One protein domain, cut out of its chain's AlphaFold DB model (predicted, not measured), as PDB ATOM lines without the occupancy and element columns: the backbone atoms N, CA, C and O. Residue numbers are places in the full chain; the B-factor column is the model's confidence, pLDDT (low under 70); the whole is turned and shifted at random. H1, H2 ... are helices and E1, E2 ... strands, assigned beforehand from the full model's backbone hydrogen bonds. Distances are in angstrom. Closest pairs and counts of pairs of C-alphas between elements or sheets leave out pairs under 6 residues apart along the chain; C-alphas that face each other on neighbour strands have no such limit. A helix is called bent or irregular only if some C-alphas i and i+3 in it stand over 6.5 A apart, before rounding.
ATOM      1  N   THR A 206     181.475 -14.414  20.168       86.00
ATOM      2  CA  THR A 206     180.231 -15.153  19.933       86.00
ATOM      3  C   THR A 206     179.676 -15.774  21.211       86.00
ATOM      4  O   THR A 206     178.476 -15.664  21.455       86.00
ATOM      5  N   ALA A 207     180.522 -16.413  22.022       83.56
ATOM      6  CA  ALA A 207     180.082 -17.061  23.251       83.56
ATOM      7  C   ALA A 207     179.539 -16.043  24.267       83.56
ATOM      8  O   ALA A 207     178.498 -16.302  24.864       83.56
ATOM      9  N   ARG A 208     180.170 -14.866  24.391       85.25
ATOM     10  CA  ARG A 208     179.687 -13.753  25.233       85.25
ATOM     11  C   ARG A 208     178.296 -13.283  24.810       85.25
ATOM     12  O   ARG A 208     177.371 -13.258  25.614       85.25
ATOM     13  N   ILE A 209     178.121 -13.004  23.518       88.31
ATOM     14  CA  ILE A 209     176.843 -12.537  22.960       88.31
ATOM     15  C   ILE A 209     175.741 -13.598  23.135       88.31
ATOM     16  O   ILE A 209     174.615 -13.272  23.507       88.31
ATOM     17  N   GLN A 210     176.064 -14.880  22.920       86.38
ATOM     18  CA  GLN A 210     175.126 -15.986  23.144       86.38
ATOM     19  C   GLN A 210     174.748 -16.147  24.617       86.38
ATOM     20  O   GLN A 210     173.579 -16.379  24.916       86.38
ATOM     21  N   TYR A 211     175.719 -16.039  25.527       84.50
ATOM     22  CA  TYR A 211     175.477 -16.115  26.967       84.50
ATOM     23  C   TYR A 211     174.532 -14.999  27.425       84.50
ATOM     24  O   TYR A 211     173.564 -15.259  28.136       84.50
ATOM     25  N   ALA A 212     174.741 -13.784  26.917       88.69
ATOM     26  CA  ALA A 212     173.882 -12.637  27.177       88.69
ATOM     27  C   ALA A 212     172.483 -12.731  26.535       88.69
ATOM     28  O   ALA A 212     171.637 -11.906  26.866       88.69
ATOM     29  N   LYS A 213     172.212 -13.715  25.657       92.06
ATOM     30  CA  LYS A 213     170.989 -13.832  24.830       92.06
ATOM     31  C   LYS A 213     170.760 -12.620  23.898       92.06
ATOM     32  O   LYS A 213     169.624 -12.248  23.610       92.06
ATOM     33  N   LEU A 214     171.840 -12.000  23.422       93.69
ATOM     34  CA  LEU A 214     171.796 -10.881  22.473       93.69
ATOM     35  C   LEU A 214     171.631 -11.392  21.022       93.69
ATOM     36  O   LEU A 214     172.259 -12.394  20.652       93.69
ATOM     37  N   PRO A 215     170.824 -10.729  20.170       92.31
ATOM     38  CA  PRO A 215     170.513 -11.225  18.833       92.31
ATOM     39  C   PRO A 215     171.721 -11.146  17.899       92.31
ATOM     40  O   PRO A 215     172.322 -10.092  17.697       92.31
ATOM     41  N   ARG A 216     172.050 -12.278  17.269       90.06
ATOM     42  CA  ARG A 216     173.135 -12.393  16.269       90.06
ATOM     43  C   ARG A 216     172.635 -12.536  14.836       90.06
ATOM     44  O   ARG A 216     173.436 -12.633  13.907       90.06
ATOM     45  N   GLN A 217     171.324 -12.614  14.675       80.69
ATOM     46  CA  GLN A 217     170.594 -12.829  13.433       80.69
ATOM     47  C   GLN A 217     169.366 -11.912  13.446       80.69
ATOM     48  O   GLN A 217     169.119 -11.249  14.449       80.69
ATOM     49  N   GLY A 218     168.637 -11.854  12.335       80.50
ATOM     50  CA  GLY A 218     167.496 -10.955  12.189       80.50
ATOM     51  C   GLY A 218     167.874  -9.593  11.610       80.50
ATOM     52  O   GLY A 218     169.021  -9.350  11.222       80.50
ATOM     53  N   ARG A 219     166.866  -8.720  11.508       85.00
ATOM     54  CA  ARG A 219     166.987  -7.403  10.866       85.00
ATOM     55  C   ARG A 219     167.840  -6.455  11.702       85.00
ATOM     56  O   ARG A 219     168.623  -5.704  11.130       85.00
ATOM     57  N   ILE A 220     167.722  -6.528  13.028       86.81
ATOM     58  CA  ILE A 220     168.540  -5.758  13.963       86.81
ATOM     59  C   ILE A 220     169.336  -6.722  14.839       86.81
ATOM     60  O   ILE A 220     168.779  -7.606  15.485       86.81
ATOM     61  N   ARG A 221     170.659  -6.556  14.849       91.38
ATOM     62  CA  ARG A 221     171.595  -7.433  15.561       91.38
ATOM     63  C   ARG A 221     172.426  -6.628  16.539       91.38
ATOM     64  O   ARG A 221     172.801  -5.497  16.237       91.38
ATOM     65  N   TYR A 222     172.792  -7.253  17.648       94.12
ATOM     66  CA  TYR A 222     173.807  -6.707  18.528       94.12
ATOM     67  C   TYR A 222     175.178  -6.812  17.857       94.12
ATOM     68  O   TYR A 222     175.578  -7.874  17.367       94.12
ATOM     69  N   ILE A 223     175.910  -5.701  17.854       92.88
ATOM     70  CA  ILE A 223     177.278  -5.634  17.353       92.88
ATOM     71  C   ILE A 223     178.144  -5.108  18.496       92.88
ATOM     72  O   ILE A 223     177.919  -3.980  18.929       92.88
ATOM     73  N   PRO A 224     179.128  -5.871  18.992       92.31
ATOM     74  CA  PRO A 224     179.988  -5.404  20.070       92.31
ATOM     75  C   PRO A 224     180.841  -4.204  19.619       92.31
ATOM     76  O   PRO A 224     181.117  -4.067  18.418       92.31
ATOM     77  N   PRO A 225     181.303  -3.351  20.550       91.44
ATOM     78  CA  PRO A 225     182.197  -2.240  20.232       91.44
ATOM     79  C   PRO A 225     183.430  -2.664  19.431       91.44
ATOM     80  O   PRO A 225     183.948  -3.765  19.598       91.44
ATOM     81  N   LYS A 226     183.922  -1.772  18.559       87.19
ATOM     82  CA  LYS A 226     184.960  -2.084  17.553       87.19
ATOM     83  C   LYS A 226     186.231  -2.711  18.148       87.19
ATOM     84  O   LYS A 226     186.831  -3.559  17.500       87.19
ATOM     85  N   ASN A 227     186.594  -2.323  19.370       87.62
ATOM     86  CA  ASN A 227     187.802  -2.779  20.065       87.62
ATOM     87  C   ASN A 227     187.482  -3.702  21.257       87.62
ATOM     88  O   ASN A 227     188.270  -3.806  22.193       87.62
ATOM     89  N   TYR A 228     186.302  -4.328  21.267       88.56
ATOM     90  CA  TYR A 228     185.902  -5.230  22.341       88.56
ATOM     91  C   TYR A 228     186.757  -6.506  22.355       88.56
ATOM     92  O   TYR A 228     186.859  -7.208  21.348       88.56
ATOM     93  N   SER A 229     187.312  -6.832  23.526       87.06
ATOM     94  CA  SER A 229     187.994  -8.102  23.786       87.06
ATOM     95  C   SER A 229     187.089  -9.041  24.586       87.06
ATOM     96  O   SER A 229     186.604  -8.645  25.647       87.06
ATOM     97  N   PRO A 230     186.908 -10.307  24.169       84.62
ATOM     98  CA  PRO A 230     186.048 -11.250  24.881       84.62
ATOM     99  C   PRO A 230     186.633 -11.735  26.216       84.62
ATOM    100  O   PRO A 230     185.918 -12.360  27.003       84.62
ATOM    101  N   SER A 231     187.908 -11.439  26.497       78.12
ATOM    102  CA  SER A 231     188.519 -11.678  27.811       78.12
ATOM    103  C   SER A 231     187.854 -10.860  28.924       78.12
ATOM    104  O   SER A 231     187.906 -11.270  30.079       78.12
ATOM    105  N   ALA A 232     187.197  -9.749  28.584       81.31
ATOM    106  CA  ALA A 232     186.392  -8.946  29.497       81.31
ATOM    107  C   ALA A 232     184.885  -9.209  29.287       81.31
ATOM    108  O   ALA A 232     184.498  -9.660  28.205       81.31
ATOM    109  N   PRO A 233     184.031  -8.945  30.293       86.00
ATOM    110  CA  PRO A 233     182.580  -8.896  30.117       86.00
ATOM    111  C   PRO A 233     182.150  -7.880  29.061       86.00
ATOM    112  O   PRO A 233     182.856  -6.900  28.802       86.00
ATOM    113  N   LEU A 234     180.968  -8.087  28.473       88.31
ATOM    114  CA  LEU A 234     180.399  -7.101  27.556       88.31
ATOM    115  C   LEU A 234     180.181  -5.764  28.288       88.31
ATOM    116  O   LEU A 234     179.645  -5.759  29.399       88.31
ATOM    117  N   PRO A 235     180.566  -4.627  27.681       91.06
ATOM    118  CA  PRO A 235     180.448  -3.330  28.329       91.06
ATOM    119  C   PRO A 235     178.986  -2.991  28.608       91.06
ATOM    120  O   PRO A 235     178.097  -3.258  27.791       91.06
ATOM    121  N   LYS A 236     178.757  -2.382  29.771       92.88
ATOM    122  CA  LYS A 236     177.439  -1.995  30.262       92.88
ATOM    123  C   LYS A 236     177.259  -0.483  30.253       92.88
ATOM    124  O   LYS A 236     178.226   0.252  30.443       92.88
ATOM    125  N   GLY A 237     176.032  -0.035  30.010       91.25
ATOM    126  CA  GLY A 237     175.644   1.367  30.100       91.25
ATOM    127  C   GLY A 237     175.082   1.741  31.477       91.25
ATOM    128  O   GLY A 237     175.061   0.912  32.391       91.25
ATOM    129  N   PRO A 238     174.618   2.994  31.637       92.75
ATOM    130  CA  PRO A 238     174.074   3.508  32.897       92.75
ATOM    131  C   PRO A 238     172.845   2.752  33.416       92.75
ATOM    132  O   PRO A 238     172.626   2.708  34.623       92.75
ATOM    133  N   ASN A 239     172.061   2.133  32.530       89.69
ATOM    134  CA  ASN A 239     170.888   1.331  32.887       89.69
ATOM    135  C   ASN A 239     171.229  -0.160  33.064       89.69
ATOM    136  O   ASN A 239     170.338  -1.012  33.066       89.69
ATOM    137  N   ASN A 240     172.518  -0.494  33.185       90.44
ATOM    138  CA  ASN A 240     173.034  -1.860  33.279       90.44
ATOM    139  C   ASN A 240     172.682  -2.753  32.060       90.44
ATOM    140  O   ASN A 240     172.733  -3.993  32.110       90.44
ATOM    141  N   GLY A 241     172.337  -2.133  30.929       92.88
ATOM    142  CA  GLY A 241     172.148  -2.786  29.637       92.88
ATOM    143  C   GLY A 241     173.461  -2.930  28.872       92.88
ATOM    144  O   GLY A 241     174.463  -2.316  29.222       92.88
ATOM    145  N   TYR A 242     173.493  -3.768  27.838       96.44
ATOM    146  CA  TYR A 242     174.710  -3.991  27.047       96.44
ATOM    147  C   TYR A 242     174.914  -2.894  26.004       96.44
ATOM    148  O   TYR A 242     174.009  -2.619  25.222       96.44
ATOM    149  N   LEU A 243     176.108  -2.307  25.946       95.00
ATOM    150  CA  LEU A 243     176.444  -1.291  24.949       95.00
ATOM    151  C   LEU A 243     176.876  -1.932  23.635       95.00
ATOM    152  O   LEU A 243     177.747  -2.805  23.621       95.00
ATOM    153  N   ASP A 244     176.292  -1.489  22.525       95.56
ATOM    154  CA  ASP A 244     176.707  -1.894  21.183       95.56
ATOM    155  C   ASP A 244     177.733  -0.929  20.561       95.56
ATOM    156  O   ASP A 244     178.125   0.089  21.136       95.56
ATOM    157  N   LYS A 245     178.194  -1.253  19.350       94.69
ATOM    158  CA  LYS A 245     179.165  -0.469  18.575       94.69
ATOM    159  C   LYS A 245     178.727   0.971  18.301       94.69
ATOM    160  O   LYS A 245     179.587   1.825  18.090       94.69
ATOM    161  N   PHE A 246     177.426   1.225  18.260       94.94
ATOM    162  CA  PHE A 246     176.837   2.531  17.980       94.94
ATOM    163  C   PHE A 246     176.483   3.285  19.266       94.94
ATOM    164  O   PHE A 246     175.963   4.398  19.202       94.94
ATOM    165  N   GLY A 247     176.772   2.695  20.429       93.06
ATOM    166  CA  GLY A 247     176.486   3.264  21.737       93.06
ATOM    167  C   GLY A 247     175.035   3.092  22.178       93.06
ATOM    168  O   GLY A 247     174.631   3.766  23.119       93.06
ATOM    169  N   ASN A 248     174.244   2.243  21.509       96.44
ATOM    170  CA  ASN A 248     172.904   1.919  21.995       96.44
ATOM    171  C   ASN A 248     173.017   0.983  23.192       96.44
ATOM    172  O   ASN A 248     173.876   0.097  23.214       96.44
ATOM    173  N   GLU A 249     172.122   1.149  24.158       97.12
ATOM    174  CA  GLU A 249     172.094   0.334  25.363       97.12
ATOM    175  C   GLU A 249     170.943  -0.671  25.303       97.12
ATOM    176  O   GLU A 249     169.776  -0.304  25.221       97.12
ATOM    177  N   TRP A 250     171.276  -1.955  25.358       97.25
ATOM    178  CA  TRP A 250     170.331  -3.062  25.287       97.25
ATOM    179  C   TRP A 250     169.923  -3.483  26.703       97.25
ATOM    180  O   TRP A 250     170.664  -4.219  27.367       97.25
ATOM    181  N   THR A 251     168.764  -3.025  27.183       95.88
ATOM    182  CA  THR A 251     168.207  -3.418  28.490       95.88
ATOM    183  C   THR A 251     167.159  -4.519  28.328       95.88
ATOM    184  O   THR A 251     166.568  -4.692  27.264       95.88
ATOM    185  N   LYS A 252     166.944  -5.335  29.366       92.81
ATOM    186  CA  LYS A 252     165.879  -6.349  29.333       92.81
ATOM    187  C   LYS A 252     164.538  -5.680  29.624       92.81
ATOM    188  O   LYS A 252     164.362  -5.120  30.701       92.81
ATOM    189  N   GLY A 253     163.604  -5.793  28.691       89.50
ATOM    190  CA  GLY A 253     162.215  -5.379  28.840       89.50
ATOM    191  C   GLY A 253     161.260  -6.574  28.977       89.50
ATOM    192  O   GLY A 253     161.653  -7.728  28.786       89.50
ATOM    193  N   PRO A 254     159.982  -6.324  29.299       88.06
ATOM    194  CA  PRO A 254     158.963  -7.368  29.313       88.06
ATOM    195  C   PRO A 254     158.763  -7.960  27.911       88.06
ATOM    196  O   PRO A 254     158.798  -7.241  26.912       88.06
ATOM    197  N   SER A 255     158.510  -9.267  27.833       88.12
ATOM    198  CA  SER A 255     158.205  -9.922  26.559       88.12
ATOM    199  C   SER A 255     156.789  -9.606  26.086       88.12
ATOM    200  O   SER A 255     155.832  -9.731  26.851       88.12
ATOM    201  N   ARG A 256     156.642  -9.267  24.803       84.00
ATOM    202  CA  ARG A 256     155.355  -9.221  24.085       84.00
ATOM    203  C   ARG A 256     155.298 -10.269  22.967       84.00
ATOM    204  O   ARG A 256     154.238 -10.516  22.391       84.00
ATOM    205  N   THR A 257     156.426 -10.917  22.690       84.94
ATOM    206  CA  THR A 257     156.604 -11.951  21.676       84.94
ATOM    207  C   THR A 257     156.273 -13.320  22.259       84.94
ATOM    208  O   THR A 257     156.891 -13.789  23.217       84.94
ATOM    209  N   LYS A 258     155.294 -14.001  21.654       86.56
ATOM    210  CA  LYS A 258     154.837 -15.323  22.099       86.56
ATOM    211  C   LYS A 258     156.001 -16.323  22.128       86.56
ATOM    212  O   LYS A 258     156.646 -16.555  21.109       86.56
ATOM    213  N   GLY A 259     156.226 -16.945  23.288       86.88
ATOM    214  CA  GLY A 259     157.251 -17.978  23.475       86.88
ATOM    215  C   GLY A 259     158.665 -17.460  23.759       86.88
ATOM    216  O   GLY A 259     159.581 -18.272  23.851       86.88
ATOM    217  N   GLN A 260     158.862 -16.147  23.916       86.44
ATOM    218  CA  GLN A 260     160.135 -15.575  24.366       86.44
ATOM    219  C   GLN A 260     160.011 -15.054  25.800       86.44
ATOM    220  O   GLN A 260     158.992 -14.475  26.164       86.44
ATOM    221  N   GLU A 261     161.051 -15.260  26.610       89.44
ATOM    222  CA  GLU A 261     161.072 -14.873  28.030       89.44
ATOM    223  C   GLU A 261     161.086 -13.352  28.237       89.44
ATOM    224  O   GLU A 261     160.548 -12.853  29.220       89.44
ATOM    225  N   PHE A 262     161.718 -12.615  27.324       92.75
ATOM    226  CA  PHE A 262     161.857 -11.163  27.378       92.75
ATOM    227  C   PHE A 262     162.107 -10.607  25.971       92.75
ATOM    228  O   PHE A 262     162.427 -11.356  25.044       92.75
ATOM    229  N   GLU A 263     162.003  -9.289  25.838       92.19
ATOM    230  CA  GLU A 263     162.469  -8.534  24.673       92.19
ATOM    231  C   GLU A 263     163.581  -7.583  25.107       92.19
ATOM    232  O   GLU A 263     163.636  -7.147  26.256       92.19
ATOM    233  N   TRP A 264     164.490  -7.266  24.199       95.19
ATOM    234  CA  TRP A 264     165.450  -6.194  24.394       95.19
ATOM    235  C   TRP A 264     164.764  -4.853  24.187       95.19
ATOM    236  O   TRP A 264     164.228  -4.605  23.114       95.19
ATOM    237  N   ASP A 265     164.820  -3.990  25.192       95.19
ATOM    238  CA  ASP A 265     164.450  -2.587  25.079       95.19
ATOM    239  C   ASP A 265     165.717  -1.767  24.799       95.19
ATOM    240  O   ASP A 265     166.508  -1.437  25.685       95.19
ATOM    241  N   VAL A 266     165.980  -1.524  23.520       95.81
ATOM    242  CA  VAL A 266     167.209  -0.882  23.058       95.81
ATOM    243  C   VAL A 266     167.057   0.627  23.131       95.81
ATOM    244  O   VAL A 266     166.390   1.231  22.292       95.81
ATOM    245  N   GLN A 267     167.719   1.240  24.109       97.06
ATOM    246  CA  GLN A 267     167.815   2.688  24.248       97.06
ATOM    247  C   GLN A 267     168.754   3.231  23.168       97.06
ATOM    248  O   GLN A 267     169.937   2.875  23.118       97.06
ATOM    249  N   LEU A 268     168.232   4.074  22.276       95.19
ATOM    250  CA  LEU A 268     168.973   4.568  21.120       95.19
ATOM    251  C   LEU A 268     169.914   5.711  21.501       95.19
ATOM    252  O   LEU A 268     169.519   6.721  22.087       95.19
ATOM    253  N   SER A 269     171.165   5.591  21.064       95.12
ATOM    254  CA  SER A 269     172.143   6.677  21.110       95.12
ATOM    255  C   SER A 269     171.812   7.758  20.075       95.12
ATOM    256  O   SER A 269     170.888   7.619  19.274       95.12
ATOM    257  N   LYS A 270     172.588   8.851  20.007       95.50
ATOM    258  CA  LYS A 270     172.457   9.818  18.899       95.50
ATOM    259  C   LYS A 270     172.571   9.128  17.529       95.50
ATOM    260  O   LYS A 270     171.683   9.286  16.699       95.50
ATOM    261  N   THR A 271     173.599   8.303  17.341       93.44
ATOM    262  CA  THR A 271     173.805   7.527  16.110       93.44
ATOM    263  C   THR A 271     172.708   6.483  15.902       93.44
ATOM    264  O   THR A 271     172.246   6.291  14.782       93.44
ATOM    265  N   GLY A 272     172.248   5.835  16.976       91.94
ATOM    266  CA  GLY A 272     171.133   4.893  16.922       91.94
ATOM    267  C   GLY A 272     169.843   5.529  16.426       91.94
ATOM    268  O   GLY A 272     169.157   4.946  15.595       91.94
ATOM    269  N   ARG A 273     169.532   6.747  16.877       93.25
ATOM    270  CA  ARG A 273     168.356   7.500  16.419       93.25
ATOM    271  C   ARG A 273     168.456   7.885  14.948       93.25
ATOM    272  O   ARG A 273     167.476   7.757  14.227       93.25
ATOM    273  N   GLU A 274     169.632   8.289  14.484       93.50
ATOM    274  CA  GLU A 274     169.858   8.610  13.068       93.50
ATOM    275  C   GLU A 274     169.704   7.370  12.163       93.50
ATOM    276  O   GLU A 274     169.146   7.466  11.074       93.50
ATOM    277  N   GLN A 275     170.148   6.191  12.615       88.56
ATOM    278  CA  GLN A 275     170.142   4.962  11.804       88.56
ATOM    279  C   GLN A 275     168.863   4.125  11.930       88.56
ATOM    280  O   GLN A 275     168.439   3.479  10.971       88.56
ATOM    281  N   LEU A 276     168.277   4.087  13.125       89.00
ATOM    282  CA  LEU A 276     167.175   3.200  13.498       89.00
ATOM    283  C   LEU A 276     165.944   3.959  14.003       89.00
ATOM    284  O   LEU A 276     164.934   3.333  14.310       89.00
ATOM    285  N   GLY A 277     165.988   5.292  14.067       88.44
ATOM    286  CA  GLY A 277     164.859   6.105  14.523       88.44
ATOM    287  C   GLY A 277     163.608   5.936  13.665       88.44
ATOM    288  O   GLY A 277     162.511   6.025  14.196       88.44
ATOM    289  N   TRP A 278     163.752   5.583  12.381       89.12
ATOM    290  CA  TRP A 278     162.627   5.238  11.498       89.12
ATOM    291  C   TRP A 278     161.829   4.024  11.987       89.12
ATOM    292  O   TRP A 278     160.655   3.883  11.661       89.12
ATOM    293  N   ALA A 279     162.473   3.135  12.745       88.75
ATOM    294  CA  ALA A 279     161.828   1.996  13.366       88.75
ATOM    295  C   ALA A 279     161.319   2.338  14.765       88.75
ATOM    296  O   ALA A 279     160.736   1.486  15.400       88.75
ATOM    297  N   SER A 280     161.575   3.515  15.328       90.81
ATOM    298  CA  SER A 280     161.161   3.820  16.698       90.81
ATOM    299  C   SER A 280     159.866   4.612  16.687       90.81
ATOM    300  O   SER A 280     159.735   5.587  15.955       90.81
ATOM    301  N   ARG A 281     158.909   4.217  17.533       89.50
ATOM    302  CA  ARG A 281     157.631   4.931  17.647       89.50
ATOM    303  C   ARG A 281     157.804   6.329  18.243       89.50
ATOM    304  O   ARG A 281     157.083   7.243  17.868       89.50
ATOM    305  N   ASP A 282     158.726   6.480  19.190       91.38
ATOM    306  CA  ASP A 282     158.996   7.739  19.893       91.38
ATOM    307  C   ASP A 282     160.370   8.343  19.557       91.38
ATOM    308  O   ASP A 282     160.744   9.394  20.082       91.38
ATOM    309  N   GLY A 283     161.134   7.675  18.690       91.56
ATOM    310  CA  GLY A 283     162.482   8.072  18.306       91.56
ATOM    311  C   GLY A 283     163.534   7.864  19.397       91.56
ATOM    312  O   GLY A 283     164.652   8.338  19.215       91.56
ATOM    313  N   LYS A 284     163.221   7.217  20.528       93.44
ATOM    314  CA  LYS A 284     164.141   7.071  21.672       93.44
ATOM    315  C   LYS A 284     164.551   5.634  21.933       93.44
ATOM    316  O   LYS A 284     165.708   5.406  22.273       93.44
ATOM    317  N   HIS A 285     163.643   4.678  21.772       94.00
ATOM    318  CA  HIS A 285     163.941   3.276  22.060       94.00
ATOM    319  C   HIS A 285     163.298   2.309  21.058       94.00
ATOM    320  O   HIS A 285     162.410   2.681  20.283       94.00
ATOM    321  N   LEU A 286     163.775   1.061  21.041       92.69
ATOM    322  CA  LEU A 286     163.282  -0.012  20.177       92.69
ATOM    323  C   LEU A 286     163.129  -1.314  20.946       92.69
ATOM    324  O   LEU A 286     164.102  -1.827  21.486       92.69
ATOM    325  N   ASN A 287     161.944  -1.916  20.875       94.25
ATOM    326  CA  ASN A 287     161.763  -3.287  21.340       94.25
ATOM    327  C   ASN A 287     162.194  -4.273  20.252       94.25
ATOM    328  O   ASN A 287     161.737  -4.194  19.102       94.25
ATOM    329  N   ILE A 288     163.095  -5.178  20.624       92.50
ATOM    330  CA  ILE A 288     163.714  -6.155  19.740       92.50
ATOM    331  C   ILE A 288     163.645  -7.531  20.394       92.50
ATOM    332  O   ILE A 288     164.075  -7.731  21.526       92.50
ATOM    333  N   SER A 289     163.135  -8.513  19.671       91.94
ATOM    334  CA  SER A 289     163.083  -9.899  20.121       91.94
ATOM    335  C   SER A 289     164.483 -10.521  20.247       91.94
ATOM    336  O   SER A 289     165.475 -10.028  19.700       91.94
TER     337      SER A 289
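Overview. This is residues 206 to 289 of the 297 residues of the protein "MafB silent cassette" of Neisseria lactamica (strain 020-06) (UniProt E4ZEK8). With little regular structure, the antiparallel sheet E1-E2-E3 has helix H2 near one end; loops, residues 212 to 248, lead in from H1. Of 84 residues printed, 32 are in mixed helices and strands, H1 E1 E2 H2 E3. The whole is compact, radius of gyration of the C-alphas 12.3 A, spanning 36 by 32 by 24 A.

Along the chain. Find E1, residues 249 to 254, 15.7 A long, from C-alpha 249 at (172.094, 0.334, 25.363). E2, 262 to 267, spans 15.4 A; E3, 285 to 288, spans 9.7 A, ending at (163.714, -6.155, 19.740). H2, 270 to 279, 14.3 A, is irregular: C-alphas 275 and 278 are 7.5 A apart. H1, 206 to 211, spans 8.5 A.

Arrangement. Within hydrogen-bond range, see N 251 and O 265, 3.1 A, in hairpin E1 and E2; N 266 and O 286, 2.8 A, join antiparallel E2 and E3. H2 is on the sheet, height 8.4 A. O i to N i+4 pairs are within range throughout H1, 4 of 6 in H2.

Size, cuts and confidence. The printed part has no cut; link H1 to E1 is long; no printed residue is under 70 pLDDT.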